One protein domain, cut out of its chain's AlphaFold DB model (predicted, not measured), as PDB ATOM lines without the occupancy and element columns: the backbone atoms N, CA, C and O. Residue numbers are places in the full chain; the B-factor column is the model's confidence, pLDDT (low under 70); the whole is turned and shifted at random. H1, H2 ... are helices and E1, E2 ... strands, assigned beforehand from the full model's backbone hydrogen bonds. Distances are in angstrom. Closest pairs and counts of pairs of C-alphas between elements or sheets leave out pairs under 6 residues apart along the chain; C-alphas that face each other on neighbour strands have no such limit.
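AT A GLANCE: This is residues 16 to 119 of the 231 residues of an uncharacterized protein of Prevotella sp. HMSC073D09 (UniProt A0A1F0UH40). The chain winds in stacked turns, a short solenoid of parallel strands in which the long strand E2 itself goes round. E1 is at one end of the stack and the short helix H1 at the other, while E3, E4 and E5 continue the turns between. The 104 printed residues hold five named strands and then one named helix, E1 E2 E3 E4 E5 H1, and the class is mostly strand. The strands form one branched parallel sheet. The whole is compact and rounded, with a radius of gyration of the C-alphas of 12.3 A and spans of 31 by 28 by 24 A.

IN THESE COORDINATES: E1, residues 16 to 18, begins at C-alpha 16 (12.380, 32.822, -7.211) and is 6.7 A long. E2, residues 21 to 63, bends by 172 degrees at residue 45, with C-alpha 45 at (3.086, 37.568, 8.522); its first and last C-alphas are 10.1 A apart. E3, residues 71 to 80, spans 17.7 A and bends by 108 degrees at residue 76. E4 is residues 89 to 92, 10.0 A, and E5 residues 100 to 102, 6.7 A. H1, residues 112 to 115, spans 5.5 A and ends at C-alpha 115 (-7.597, 43.437, -1.624).

HOW THE PARTS SIT: E2 has staggered pairing: residues 33 to 35 pair with E1, 46 to 55 with E3 and 59 to 62 with E4. N 18 and O 34 of E1 and E2 are 2.9 A apart, within hydrogen-bond range, as are N 72 and O 46 of E3 and E2 at 2.8 A, and N 91 and O 60 of E4 and E2 at 2.8 A. E5 is on the other side of E3 from E2, with N 101 and O 71 at 2.9 A, within range. E1 is apart from E3, E4 and E5. H1 is on the sheet at a height of 6.5 A, over none of its strands; its closest C-alphas with E5 are those of Tyr 115 and Val 101, 5.3 A. H1 is too short for an O i to N i+4 pair; its one O i to N i+3 pair is within range.

THE WHOLE: The C-alphas farthest apart, of Glu 68 and Gly 85, are 33.5 A apart. The printed part has no cut and no long link; the link E1 to E2 is tight. Mean pLDDT of the printed part is 85.4, with residues 93 to 98 and 118 to 119 under 70.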
ATOM      1  N   ILE A  16      12.556  33.637  -8.416       92.00
ATOM      2  CA  ILE A  16      12.380  32.822  -7.211       92.00
ATOM      3  C   ILE A  16      10.993  32.197  -7.271       92.00
ATOM      4  O   ILE A  16       9.983  32.906  -7.244       92.00
ATOM      5  N   VAL A  17      10.955  30.869  -7.338       93.88
ATOM      6  CA  VAL A  17       9.717  30.100  -7.466       93.88
ATOM      7  C   VAL A  17       9.284  29.556  -6.105       93.88
ATOM      8  O   VAL A  17      10.054  28.879  -5.426       93.88
ATOM      9  N   PHE A  18       8.032  29.816  -5.731       94.88
ATOM     10  CA  PHE A  18       7.362  29.220  -4.577       94.88
ATOM     11  C   PHE A  18       6.251  28.287  -5.055       94.88
ATOM     12  O   PHE A  18       5.405  28.710  -5.841       94.88
ATOM     13  N   THR A  19       6.250  27.036  -4.583       92.81
ATOM     14  CA  THR A  19       5.391  25.974  -5.146       92.81
ATOM     15  C   THR A  19       4.372  25.363  -4.188       92.81
ATOM     16  O   THR A  19       3.571  24.539  -4.613       92.81
ATOM     17  N   SER A  20       4.437  25.662  -2.888       90.19
ATOM     18  CA  SER A  20       3.600  24.973  -1.892       90.19
ATOM     19  C   SER A  20       3.172  25.872  -0.742       90.19
ATOM     20  O   SER A  20       1.986  26.143  -0.584       90.19
ATOM     21  N   SER A  21       4.113  26.360   0.064       92.81
ATOM     22  CA  SER A  21       3.784  27.218   1.196       92.81
ATOM     23  C   SER A  21       4.879  28.220   1.529       92.81
ATOM     24  O   SER A  21       6.065  28.023   1.254       92.81
ATOM     25  N   MET A  22       4.460  29.325   2.136       92.12
ATOM     26  CA  MET A  22       5.343  30.342   2.687       92.12
ATOM     27  C   MET A  22       4.764  30.905   3.980       92.12
ATOM     28  O   MET A  22       3.557  31.105   4.108       92.12
ATOM     29  N   SER A  23       5.627  31.155   4.962       89.75
ATOM     30  CA  SER A  23       5.222  31.710   6.253       89.75
ATOM     31  C   SER A  23       6.360  32.482   6.897       89.75
ATOM     32  O   SER A  23       7.488  31.989   6.875       89.75
ATOM     33  N   ASP A  24       6.060  33.615   7.532       83.88
ATOM     34  CA  ASP A  24       7.058  34.443   8.226       83.88
ATOM     35  C   ASP A  24       8.206  34.879   7.293       83.88
ATOM     36  O   ASP A  24       9.387  34.892   7.649       83.88
ATOM     37  N   ILE A  25       7.847  35.195   6.043       85.06
ATOM     38  CA  ILE A  25       8.789  35.580   4.992       85.06
ATOM     39  C   ILE A  25       8.730  37.090   4.762       85.06
ATOM     40  O   ILE A  25       7.672  37.707   4.710       85.06
ATOM     41  N   THR A  26       9.898  37.702   4.589       81.75
ATOM     42  CA  THR A  26      10.033  39.073   4.087       81.75
ATOM     43  C   THR A  26      10.970  39.052   2.892       81.75
ATOM     44  O   THR A  26      12.174  38.840   3.054       81.75
ATOM     45  N   ILE A  27      10.420  39.279   1.706       83.69
ATOM     46  CA  ILE A  27      11.175  39.513   0.483       83.69
ATOM     47  C   ILE A  27      11.079  40.990   0.170       83.69
ATOM     48  O   ILE A  27       9.992  41.557   0.112       83.69
ATOM     49  N   ASP A  28      12.242  41.599  -0.012       76.00
ATOM     50  CA  ASP A  28      12.331  42.983  -0.424       76.00
ATOM     51  C   ASP A  28      13.558  43.184  -1.310       76.00
ATOM     52  O   ASP A  28      14.664  43.487  -0.846       76.00
ATOM     53  N   ALA A  29      13.371  42.884  -2.590       76.75
ATOM     54  CA  ALA A  29      14.428  42.880  -3.585       76.75
ATOM     55  C   ALA A  29      13.837  43.108  -4.983       76.75
ATOM     56  O   ALA A  29      12.724  42.660  -5.244       76.75
ATOM     57  N   PRO A  30      14.571  43.748  -5.911       78.56
ATOM     58  CA  PRO A  30      14.099  44.009  -7.271       78.56
ATOM     59  C   PRO A  30      14.180  42.746  -8.150       78.56
ATOM     60  O   PRO A  30      14.855  42.727  -9.173       78.56
ATOM     61  N   ILE A  31      13.525  41.672  -7.718       88.44
ATOM     62  CA  ILE A  31      13.533  40.349  -8.351       88.44
ATOM     63  C   ILE A  31      12.150  39.990  -8.895       88.44
ATOM     64  O   ILE A  31      11.155  40.634  -8.548       88.44
ATOM     65  N   THR A  32      12.097  38.936  -9.709       93.50
ATOM     66  CA  THR A  32      10.838  38.301 -10.105       93.50
ATOM     67  C   THR A  32      10.494  37.179  -9.128       93.50
ATOM     68  O   THR A  32      11.284  36.260  -8.911       93.50
ATOM     69  N   LEU A  33       9.302  37.244  -8.542       95.00
ATOM     70  CA  LEU A  33       8.713  36.165  -7.759       95.00
ATOM     71  C   LEU A  33       7.700  35.416  -8.613       95.00
ATOM     72  O   LEU A  33       6.858  36.040  -9.253       95.00
ATOM     73  N   ARG A  34       7.739  34.086  -8.591       95.62
ATOM     74  CA  ARG A  34       6.732  33.247  -9.240       95.62
ATOM     75  C   ARG A  34       6.045  32.365  -8.208       95.62
ATOM     76  O   ARG A  34       6.691  31.548  -7.559       95.62
ATOM     77  N   LEU A  35       4.733  32.524  -8.074       95.50
ATOM     78  CA  LEU A  35       3.875  31.595  -7.342       95.50
ATOM     79  C   LEU A  35       3.407  30.540  -8.346       95.50
ATOM     80  O   LEU A  35       2.789  30.903  -9.343       95.50
ATOM     81  N   ALA A  36       3.756  29.275  -8.136       93.12
ATOM     82  CA  ALA A  36       3.508  28.192  -9.088       93.12
ATOM     83  C   ALA A  36       2.883  26.963  -8.414       93.12
ATOM     84  O   ALA A  36       2.939  26.819  -7.194       93.12
ATOM     85  N   GLY A  37       2.349  26.053  -9.228       89.62
ATOM     86  CA  GLY A  37       1.688  24.827  -8.780       89.62
ATOM     87  C   GLY A  37       0.169  24.981  -8.750       89.62
ATOM     88  O   GLY A  37      -0.360  26.005  -9.152       89.62
ATOM     89  N   ASN A  38      -0.545  23.968  -8.262       90.75
ATOM     90  CA  ASN A  38      -2.014  24.002  -8.264       90.75
ATOM     91  C   ASN A  38      -2.568  24.903  -7.147       90.75
ATOM     92  O   ASN A  38      -3.559  25.603  -7.325       90.75
ATOM     93  N   LYS A  39      -1.915  24.881  -5.980       93.75
ATOM     94  CA  LYS A  39      -2.345  25.563  -4.758       93.75
ATOM     95  C   LYS A  39      -1.130  26.059  -3.987       93.75
ATOM     96  O   LYS A  39      -0.132  25.341  -3.902       93.75
ATOM     97  N   ILE A  40      -1.235  27.243  -3.389       95.19
ATOM     98  CA  ILE A  40      -0.214  27.784  -2.491       95.19
ATOM     99  C   ILE A  40      -0.819  28.320  -1.195       95.19
ATOM    100  O   ILE A  40      -1.819  29.037  -1.214       95.19
ATOM    101  N   ASP A  41      -0.173  28.012  -0.073       94.00
ATOM    102  CA  ASP A  41      -0.570  28.491   1.248       94.00
ATOM    103  C   ASP A  41       0.374  29.608   1.712       94.00
ATOM    104  O   ASP A  41       1.566  29.398   1.956       94.00
ATOM    105  N   ILE A  42      -0.159  30.820   1.853       93.81
ATOM    106  CA  ILE A  42       0.580  31.999   2.300       93.81
ATOM    107  C   ILE A  42       0.116  32.349   3.707       93.81
ATOM    108  O   ILE A  42      -0.976  32.873   3.922       93.81
ATOM    109  N   THR A  43       0.968  32.059   4.683       91.19
ATOM    110  CA  THR A  43       0.678  32.306   6.093       91.19
ATOM    111  C   THR A  43       1.256  33.645   6.538       91.19
ATOM    112  O   THR A  43       2.449  33.915   6.367       91.19
ATOM    113  N   SER A  44       0.427  34.491   7.141       87.25
ATOM    114  CA  SER A  44       0.872  35.743   7.745       87.25
ATOM    115  C   SER A  44       1.739  35.500   9.003       87.25
ATOM    116  O   SER A  44       1.557  34.500   9.709       87.25
ATOM    117  N   PRO A  45       2.712  36.385   9.299       85.25
ATOM    118  CA  PRO A  45       3.086  37.568   8.522       85.25
ATOM    119  C   PRO A  45       3.906  37.203   7.273       85.25
ATOM    120  O   PRO A  45       4.862  36.443   7.358       85.25
ATOM    121  N   THR A  46       3.557  37.758   6.113       88.38
ATOM    122  CA  THR A  46       4.353  37.599   4.884       88.38
ATOM    123  C   THR A  46       4.380  38.915   4.114       88.38
ATOM    124  O   THR A  46       3.342  39.541   3.927       88.38
ATOM    125  N   TYR A  47       5.561  39.338   3.664       86.44
ATOM    126  CA  TYR A  47       5.764  40.585   2.920       86.44
ATOM    127  C   TYR A  47       6.538  40.299   1.642       86.44
ATOM    128  O   TYR A  47       7.676  39.834   1.708       86.44
ATOM    129  N   LEU A  48       5.930  40.582   0.495       90.44
ATOM    130  CA  LEU A  48       6.498  40.348  -0.828       90.44
ATOM    131  C   LEU A  48       6.605  41.682  -1.576       90.44
ATOM    132  O   LEU A  48       5.685  42.072  -2.289       90.44
ATOM    133  N   CYS A  49       7.723  42.382  -1.390       84.94
ATOM    134  CA  CYS A  49       8.083  43.579  -2.144       84.94
ATOM    135  C   CYS A  49       9.069  43.187  -3.253       84.94
ATOM    136  O   CYS A  49      10.167  42.689  -2.970       84.94
ATOM    137  N   CYS A  50       8.661  43.326  -4.514       87.62
ATOM    138  CA  CYS A  50       9.421  42.795  -5.647       87.62
ATOM    139  C   CYS A  50       9.271  43.630  -6.922       87.62
ATOM    140  O   CYS A  50       8.344  44.420  -7.050       87.62
ATOM    141  N   LYS A  51      10.175  43.443  -7.892       86.81
ATOM    142  CA  LYS A  51      10.046  44.098  -9.206       86.81
ATOM    143  C   LYS A  51       8.847  43.519  -9.953       86.81
ATOM    144  O   LYS A  51       8.040  44.250 -10.511       86.81
ATOM    145  N   LYS A  52       8.713  42.193  -9.951       92.56
ATOM    146  CA  LYS A  52       7.638  41.498 -10.658       92.56
ATOM    147  C   LYS A  52       7.104  40.344  -9.827       92.56
ATOM    148  O   LYS A  52       7.893  39.588  -9.267       92.56
ATOM    149  N   ILE A  53       5.788  40.162  -9.812       94.94
ATOM    150  CA  ILE A  53       5.164  38.931  -9.323       94.94
ATOM    151  C   ILE A  53       4.371  38.255 -10.442       94.94
ATOM    152  O   ILE A  53       3.541  38.880 -11.102       94.94
ATOM    153  N   LYS A  54       4.650  36.971 -10.660       95.00
ATOM    154  CA  LYS A  54       3.928  36.088 -11.574       95.00
ATOM    155  C   LYS A  54       3.083  35.122 -10.760       95.00
ATOM    156  O   LYS A  54       3.604  34.395  -9.915       95.00
ATOM    157  N   ILE A  55       1.786  35.124 -11.017       95.31
ATOM    158  CA  ILE A  55       0.804  34.312 -10.312       95.31
ATOM    159  C   ILE A  55       0.349  33.225 -11.278       95.31
ATOM    160  O   ILE A  55      -0.491  33.457 -12.144       95.31
ATOM    161  N   CYS A  56       0.974  32.058 -11.142       95.19
ATOM    162  CA  CYS A  56       0.784  30.864 -11.963       95.19
ATOM    163  C   CYS A  56       0.227  29.719 -11.109       95.19
ATOM    164  O   CYS A  56       0.729  28.600 -11.154       95.19
ATOM    165  N   VAL A  57      -0.747  30.040 -10.258       94.62
ATOM    166  CA  VAL A  57      -1.375  29.115  -9.314       94.62
ATOM    167  C   VAL A  57      -2.883  29.271  -9.402       94.62
ATOM    168  O   VAL A  57      -3.355  30.395  -9.538       94.62
ATOM    169  N   ASP A  58      -3.631  28.172  -9.332       92.69
ATOM    170  CA  ASP A  58      -5.094  28.209  -9.438       92.69
ATOM    171  C   ASP A  58      -5.764  28.576  -8.103       92.69
ATOM    172  O   ASP A  58      -6.814  29.218  -8.091       92.69
ATOM    173  N   GLU A  59      -5.153  28.219  -6.968       93.56
ATOM    174  CA  GLU A  59      -5.678  28.498  -5.627       93.56
ATOM    175  C   GLU A  59      -4.628  29.137  -4.703       93.56
ATOM    176  O   GLU A  59      -3.533  28.610  -4.505       93.56
ATOM    177  N   ILE A  60      -4.976  30.259  -4.073       94.19
ATOM    178  CA  ILE A  60      -4.152  30.921  -3.057       94.19
ATOM    179  C   ILE A  60      -4.901  30.892  -1.731       94.19
ATOM    180  O   ILE A  60      -5.918  31.567  -1.583       94.19
ATOM    181  N   ASN A  61      -4.377  30.173  -0.740       92.88
ATOM    182  CA  ASN A  61      -4.908  30.219   0.619       92.88
ATOM    183  C   ASN A  61      -4.140  31.230   1.445       92.88
ATOM    184  O   ASN A  61      -2.928  31.119   1.633       92.88
ATOM    185  N   ILE A  62      -4.866  32.196   1.989       91.94
ATOM    186  CA  ILE A  62      -4.335  33.124   2.973       91.94
ATOM    187  C   ILE A  62      -4.605  32.534   4.354       91.94
ATOM    188  O   ILE A  62      -5.758  32.380   4.754       91.94
ATOM    189  N   CYS A  63      -3.542  32.185   5.074       87.44
ATOM    190  CA  CYS A  63      -3.616  31.633   6.425       87.44
ATOM    191  C   CYS A  63      -3.172  32.677   7.451       87.44
ATOM    192  O   CYS A  63      -2.221  33.421   7.213       87.44
ATOM    193  N   ASN A  64      -3.812  32.693   8.621       81.06
ATOM    194  CA  ASN A  64      -3.486  33.641   9.684       81.06
ATOM    195  C   ASN A  64      -2.995  32.941  10.941       81.06
ATOM    196  O   ASN A  64      -3.595  31.969  11.388       81.06
ATOM    197  N   ARG A  65      -1.901  33.454  11.511       74.12
ATOM    198  CA  ARG A  65      -1.432  33.046  12.846       74.12
ATOM    199  C   ARG A  65      -1.943  33.976  13.937       74.12
ATOM    200  O   ARG A  65      -2.225  33.518  15.037       74.12
ATOM    201  N   GLU A  66      -2.061  35.266  13.627       75.44
ATOM    202  CA  GLU A  66      -2.471  36.302  14.576       75.44
ATOM    203  C   GLU A  66      -3.486  37.268  13.934       75.44
ATOM    204  O   GLU A  66      -3.334  37.581  12.746       75.44
ATOM    205  N   PRO A  67      -4.467  37.803  14.691       72.31
ATOM    206  CA  PRO A  67      -5.528  38.670  14.153       72.31
ATOM    207  C   PRO A  67      -5.024  39.904  13.387       72.31
ATOM    208  O   PRO A  67      -5.616  40.321  12.392       72.31
ATOM    209  N   GLU A  68      -3.897  40.474  13.815       72.94
ATOM    210  CA  GLU A  68      -3.338  41.700  13.230       72.94
ATOM    211  C   GLU A  68      -2.303  41.438  12.127       72.94
ATOM    212  O   GLU A  68      -1.915  42.351  11.393       72.94
ATOM    213  N   SER A  69      -1.863  40.187  11.969       77.50
ATOM    214  CA  SER A  69      -0.866  39.823  10.965       77.50
ATOM    215  C   SER A  69      -1.468  39.795   9.555       77.50
ATOM    216  O   SER A  69      -2.632  39.434   9.355       77.50
ATOM    217  N   LYS A  70      -0.670  40.218   8.567       85.06
ATOM    218  CA  LYS A  70      -1.093  40.362   7.165       85.06
ATOM    219  C   LYS A  70      -0.137  39.657   6.213       85.06
ATOM    220  O   LYS A  70       1.054  39.503   6.501       85.06
ATOM    221  N   VAL A  71      -0.675  39.294   5.059       89.56
ATOM    222  CA  VAL A  71       0.059  39.035   3.828       89.56
ATOM    223  C   VAL A  71       0.024  40.315   3.002       89.56
ATOM    224  O   VAL A  71      -1.051  40.813   2.680       89.56
ATOM    225  N   VAL A  72       1.191  40.854   2.669       87.75
ATOM    226  CA  VAL A  72       1.321  42.049   1.834       87.75
ATOM    227  C   VAL A  72       2.037  41.684   0.544       87.75
ATOM    228  O   VAL A  72       3.140  41.135   0.582       87.75
ATOM    229  N   ILE A  73       1.427  42.038  -0.582       91.56
ATOM    230  CA  ILE A  73       1.988  41.878  -1.923       91.56
ATOM    231  C   ILE A  73       2.148  43.272  -2.537       91.56
ATOM    232  O   ILE A  73       1.166  43.982  -2.735       91.56
ATOM    233  N   GLU A  74       3.391  43.663  -2.810       87.69
ATOM    234  CA  GLU A  74       3.766  44.984  -3.327       87.69
ATOM    235  C   GLU A  74       4.755  44.854  -4.500       87.69
ATOM    236  O   GLU A  74       5.968  44.980  -4.316       87.69
ATOM    237  N   PRO A  75       4.269  44.512  -5.704       89.62
ATOM    238  CA  PRO A  75       5.098  44.424  -6.891       89.62
ATOM    239  C   PRO A  75       5.102  45.742  -7.682       89.62
ATOM    240  O   PRO A  75       4.105  46.467  -7.685       89.62
ATOM    241  N   ASP A  76       6.165  46.008  -8.445       84.62
ATOM    242  CA  ASP A  76       6.117  47.050  -9.485       84.62
ATOM    243  C   ASP A  76       5.293  46.586 -10.705       84.62
ATOM    244  O   ASP A  76       4.600  47.389 -11.330       84.62
ATOM    245  N   GLU A  77       5.328  45.285 -11.017       89.62
ATOM    246  CA  GLU A  77       4.585  44.639 -12.107       89.62
ATOM    247  C   GLU A  77       3.898  43.346 -11.629       89.62
ATOM    248  O   GLU A  77       4.528  42.476 -11.022       89.62
ATOM    249  N   MET A  78       2.608  43.184 -11.931       92.19
ATOM    250  CA  MET A  78       1.837  41.983 -11.591       92.19
ATOM    251  C   MET A  78       1.338  41.285 -12.859       92.19
ATOM    252  O   MET A  78       0.698  41.912 -13.697       92.19
ATOM    253  N   ILE A  79       1.609  39.982 -12.975       92.19
ATOM    254  CA  ILE A  79       1.131  39.126 -14.070       92.19
ATOM    255  C   ILE A  79       0.339  37.965 -13.476       92.19
ATOM    256  O   ILE A  79       0.864  37.213 -12.656       92.19
ATOM    257  N   VAL A  80      -0.899  37.783 -13.931       92.25
ATOM    258  CA  VAL A  80      -1.729  36.618 -13.603       92.25
ATOM    259  C   VAL A  80      -1.804  35.731 -14.841       92.25
ATOM    260  O   VAL A  80      -2.320  36.144 -15.873       92.25
ATOM    261  N   ALA A  81      -1.224  34.537 -14.752       89.12
ATOM    262  CA  ALA A  81      -1.117  33.586 -15.855       89.12
ATOM    263  C   ALA A  81      -1.178  32.164 -15.286       89.12
ATOM    264  O   ALA A  81      -0.148  31.514 -15.099       89.12
ATOM    265  N   THR A  82      -2.386  31.735 -14.931       86.62
ATOM    266  CA  THR A  82      -2.661  30.384 -14.432       86.62
ATOM    267  C   THR A  82      -2.624  29.377 -15.579       86.62
ATOM    268  O   THR A  82      -2.929  29.715 -16.727       86.62
ATOM    269  N   ASP A  83      -2.288  28.126 -15.274       81.00
ATOM    270  CA  ASP A  83      -2.235  27.063 -16.285       81.00
ATOM    271  C   ASP A  83      -3.638  26.724 -16.823       81.00
ATOM    272  O   ASP A  83      -3.786  26.270 -17.959       81.00
ATOM    273  N   THR A  84      -4.688  26.995 -16.038       84.56
ATOM    274  CA  THR A  84      -6.087  26.800 -16.439       84.56
ATOM    275  C   THR A  84      -6.643  27.931 -17.309       84.56
ATOM    276  O   THR A  84      -7.732  27.789 -17.865       84.56
ATOM    277  N   GLY A  85      -5.939  29.064 -17.411       84.19
ATOM    278  CA  GLY A  85      -6.424  30.280 -18.071       84.19
ATOM    279  C   GLY A  85      -7.522  31.024 -17.299       84.19
ATOM    280  O   GLY A  85      -7.994  32.063 -17.762       84.19
ATOM    281  N   ASN A  86      -7.927  30.524 -16.128       87.50
ATOM    282  CA  ASN A  86      -8.909  31.160 -15.253       87.50
ATOM    283  C   ASN A  86      -8.228  32.065 -14.222       87.50
ATOM    284  O   ASN A  86      -7.063  31.888 -13.878       87.50
ATOM    285  N   TYR A  87      -8.965  33.018 -13.657       90.19
ATOM    286  CA  TYR A  87      -8.454  33.771 -12.515       90.19
ATOM    287  C   TYR A  87      -8.230  32.853 -11.301       90.19
ATOM    288  O   TYR A  87      -9.055  31.969 -11.061       90.19
ATOM    289  N   PRO A  88      -7.160  33.071 -10.511       92.75
ATOM    290  CA  PRO A  88      -6.936  32.299  -9.299       92.75
ATOM    291  C   PRO A  88      -8.085  32.501  -8.314       92.75
ATOM    292  O   PRO A  88      -8.642  33.595  -8.203       92.75
ATOM    293  N   THR A  89      -8.405  31.472  -7.543       92.06
ATOM    294  CA  THR A  89      -9.309  31.604  -6.401       92.06
ATOM    295  C   THR A  89      -8.496  31.978  -5.169       92.06
ATOM    296  O   THR A  89      -7.525  31.301  -4.833       92.06
ATOM    297  N   ILE A  90      -8.879  33.058  -4.486       91.88
ATOM    298  CA  ILE A  90      -8.262  33.449  -3.213       91.88
ATOM    299  C   ILE A  90      -9.171  32.980  -2.077       91.88
ATOM    300  O   ILE A  90     -10.271  33.501  -1.883       91.88
ATOM    301  N   CYS A  91      -8.694  31.997  -1.322       85.88
ATOM    302  CA  CYS A  91      -9.393  31.375  -0.208       85.88
ATOM    303  C   CYS A  91      -8.824  31.865   1.132       85.88
ATOM    304  O   CYS A  91      -7.647  32.207   1.254       85.88
ATOM    305  N   ASN A  92      -9.655  31.871   2.173       71.31
ATOM    306  CA  ASN A  92      -9.206  32.004   3.559       71.31
ATOM    307  C   ASN A  92     -10.199  31.265   4.459       71.31
ATOM    308  O   ASN A  92     -11.407  31.311   4.224       71.31
ATOM    309  N   ASN A  93      -9.683  30.623   5.501       59.78
ATOM    310  CA  ASN A  93     -10.489  29.963   6.522       59.78
ATOM    311  C   ASN A  93     -11.262  30.976   7.401       59.78
ATOM    312  O   ASN A  93     -12.237  30.599   8.041       59.78
ATOM    313  N   GLU A  94     -10.885  32.266   7.396       56.34
ATOM    314  CA  GLU A  94     -11.527  33.362   8.141       56.34
ATOM    315  C   GLU A  94     -11.457  34.692   7.352       56.34
ATOM    316  O   GLU A  94     -10.379  35.120   6.965       56.34
ATOM    317  N   LYS A  95     -12.595  35.359   7.079       58.59
ATOM    318  CA  LYS A  95     -12.751  36.675   6.385       58.59
ATOM    319  C   LYS A  95     -11.478  37.259   5.713       58.59
ATOM    320  O   LYS A  95     -10.811  38.133   6.268       58.59
ATOM    321  N   VAL A  96     -11.200  36.839   4.467       58.03
ATOM    322  CA  VAL A  96     -10.016  37.224   3.652       58.03
ATOM    323  C   VAL A  96      -9.726  38.730   3.646       58.03
ATOM    324  O   VAL A  96      -8.563  39.127   3.701       58.03
ATOM    325  N   GLY A  97     -10.775  39.560   3.590       59.16
ATOM    326  CA  GLY A  97     -10.674  41.000   3.323       59.16
ATOM    327  C   GLY A  97      -9.802  41.784   4.302       59.16
ATOM    328  O   GLY A  97      -9.307  42.845   3.947       59.16
ATOM    329  N   ASN A  98      -9.551  41.247   5.497       68.00
ATOM    330  CA  ASN A  98      -8.694  41.911   6.469       68.00
ATOM    331  C   ASN A  98      -7.239  41.450   6.425       68.00
ATOM    332  O   ASN A  98      -6.430  42.103   7.063       68.00
ATOM    333  N   HIS A  99      -6.872  40.363   5.743       82.31
ATOM    334  CA  HIS A  99      -5.558  39.725   5.928       82.31
ATOM    335  C   HIS A  99      -4.649  39.744   4.704       82.31
ATOM    336  O   HIS A  99      -3.437  39.624   4.868       82.31
ATOM    337  N   LEU A 100      -5.205  39.931   3.509       88.62
ATOM    338  CA  LEU A 100      -4.438  40.168   2.293       88.62
ATOM    339  C   LEU A 100      -4.487  41.654   1.944       88.62
ATOM    340  O   LEU A 100      -5.559  42.252   1.916       88.62
ATOM    341  N   VAL A 101      -3.322  42.229   1.669       87.00
ATOM    342  CA  VAL A 101      -3.166  43.614   1.231       87.00
ATOM    343  C   VAL A 101      -2.349  43.623  -0.054       87.00
ATOM    344  O   VAL A 101      -1.226  43.116  -0.085       87.00
ATOM    345  N   VAL A 102      -2.901  44.218  -1.107       88.19
ATOM    346  CA  VAL A 102      -2.223  44.395  -2.394       88.19
ATOM    347  C   VAL A 102      -1.945  45.877  -2.607       88.19
ATOM    348  O   VAL A 102      -2.852  46.710  -2.599       88.19
ATOM    349  N   ILE A 103      -0.674  46.217  -2.796       84.06
ATOM    350  CA  ILE A 103      -0.224  47.577  -3.095       84.06
ATOM    351  C   ILE A 103       0.379  47.541  -4.487       84.06
ATOM    352  O   ILE A 103       1.415  46.928  -4.704       84.06
ATOM    353  N   TYR A 104      -0.280  48.186  -5.439       82.62
ATOM    354  CA  TYR A 104       0.148  48.180  -6.829       82.62
ATOM    355  C   TYR A 104      -0.035  49.581  -7.415       82.62
ATOM    356  O   TYR A 104      -1.098  50.176  -7.218       82.62
ATOM    357  N   PRO A 105       0.971  50.145  -8.110       70.62
ATOM    358  CA  PRO A 105       0.856  51.480  -8.693       70.62
ATOM    359  C   PRO A 105      -0.116  51.538  -9.880       70.62
ATOM    360  O   PRO A 105      -0.577  52.625 -10.227       70.62
ATOM    361  N   GLY A 106      -0.404  50.401 -10.517       73.75
ATOM    362  CA  GLY A 106      -1.336  50.295 -11.636       73.75
ATOM    363  C   GLY A 106      -2.752  49.898 -11.219       73.75
ATOM    364  O   GLY A 106      -3.084  49.772 -10.040       73.75
ATOM    365  N   ARG A 107      -3.602  49.644 -12.218       80.31
ATOM    366  CA  ARG A 107      -4.906  49.018 -11.991       80.31
ATOM    367  C   ARG A 107      -4.687  47.570 -11.558       80.31
ATOM    368  O   ARG A 107      -4.077  46.802 -12.293       80.31
ATOM    369  N   VAL A 108      -5.198  47.206 -10.386       82.69
ATOM    370  CA  VAL A 108      -5.218  45.811  -9.932       82.69
ATOM    371  C   VAL A 108      -6.397  45.101 -10.596       82.69
ATOM    372  O   VAL A 108      -7.517  45.617 -10.581       82.69
ATOM    373  N   GLU A 109      -6.148  43.940 -11.191       85.31
ATOM    374  CA  GLU A 109      -7.179  43.111 -11.820       85.31
ATOM    375  C   GLU A 109      -7.817  42.139 -10.819       85.31
ATOM    376  O   GLU A 109      -7.301  41.899  -9.723       85.31
ATOM    377  N   TYR A 110      -8.975  41.590 -11.181       87.25
ATOM    378  CA  TYR A 110      -9.612  40.528 -10.404       87.25
ATOM    379  C   TYR A 110      -8.680  39.297 -10.322       87.25
ATOM    380  O   TYR A 110      -7.971  39.021 -11.287       87.25
ATOM    381  N   PRO A 111      -8.649  38.547  -9.203       90.31
ATOM    382  CA  PRO A 111      -9.373  38.758  -7.941       90.31
ATOM    383  C   PRO A 111      -8.680  39.744  -6.985       90.31
ATOM    384  O   PRO A 111      -9.278  40.159  -5.993       90.31
ATOM    385  N   PHE A 112      -7.434  40.132  -7.269       90.56
ATOM    386  CA  PHE A 112      -6.585  40.929  -6.379       90.56
ATOM    387  C   PHE A 112      -7.135  42.330  -6.112       90.56
ATOM    388  O   PHE A 112      -6.861  42.908  -5.062       90.56
ATOM    389  N   SER A 113      -7.951  42.854  -7.026       87.69
ATOM    390  CA  SER A 113      -8.604  44.156  -6.898       87.69
ATOM    391  C   SER A 113      -9.455  44.282  -5.632       87.69
ATOM    392  O   SER A 113      -9.619  45.385  -5.130       87.69
ATOM    393  N   GLN A 114      -9.961  43.166  -5.093       86.75
ATOM    394  CA  GLN A 114     -10.739  43.131  -3.845       86.75
ATOM    395  C   GLN A 114      -9.893  43.396  -2.589       86.75
ATOM    396  O   GLN A 114     -10.438  43.675  -1.526       86.75
ATOM    397  N   TYR A 115      -8.569  43.289  -2.711       86.94
ATOM    398  CA  TYR A 115      -7.597  43.437  -1.624       86.94
ATOM    399  C   TYR A 115      -6.647  44.612  -1.866       86.94
ATOM    400  O   TYR A 115      -5.684  44.809  -1.121       86.94
ATOM    401  N   ALA A 116      -6.882  45.366  -2.941       84.12
ATOM    402  CA  ALA A 116      -6.095  46.532  -3.276       84.12
ATOM    403  C   ALA A 116      -6.325  47.631  -2.233       84.12
ATOM    404  O   ALA A 116      -7.460  47.917  -1.853       84.12
ATOM    405  N   VAL A 117      -5.252  48.278  -1.781       76.62
ATOM    406  CA  VAL A 117      -5.381  49.460  -0.922       76.62
ATOM    407  C   VAL A 117      -6.021  50.585  -1.737       76.62
ATOM    408  O   VAL A 117      -5.403  51.118  -2.656       76.62
ATOM    409  N   GLU A 118      -7.250  50.973  -1.379       60.47
ATOM    410  CA  GLU A 118      -8.017  52.035  -2.058       60.47
ATOM    411  C   GLU A 118      -7.354  53.424  -1.983       60.47
ATOM    412  O   GLU A 118      -7.721  54.340  -2.722       60.47
ATOM    413  N   ASP A 119      -6.331  53.595  -1.139       60.09
ATOM    414  CA  ASP A 119      -5.599  54.852  -0.966       60.09
ATOM    415  C   ASP A 119      -4.596  55.139  -2.107       60.09
ATOM    416  O   ASP A 119      -3.473  55.616  -1.913       60.09
TER     417      ASP A 119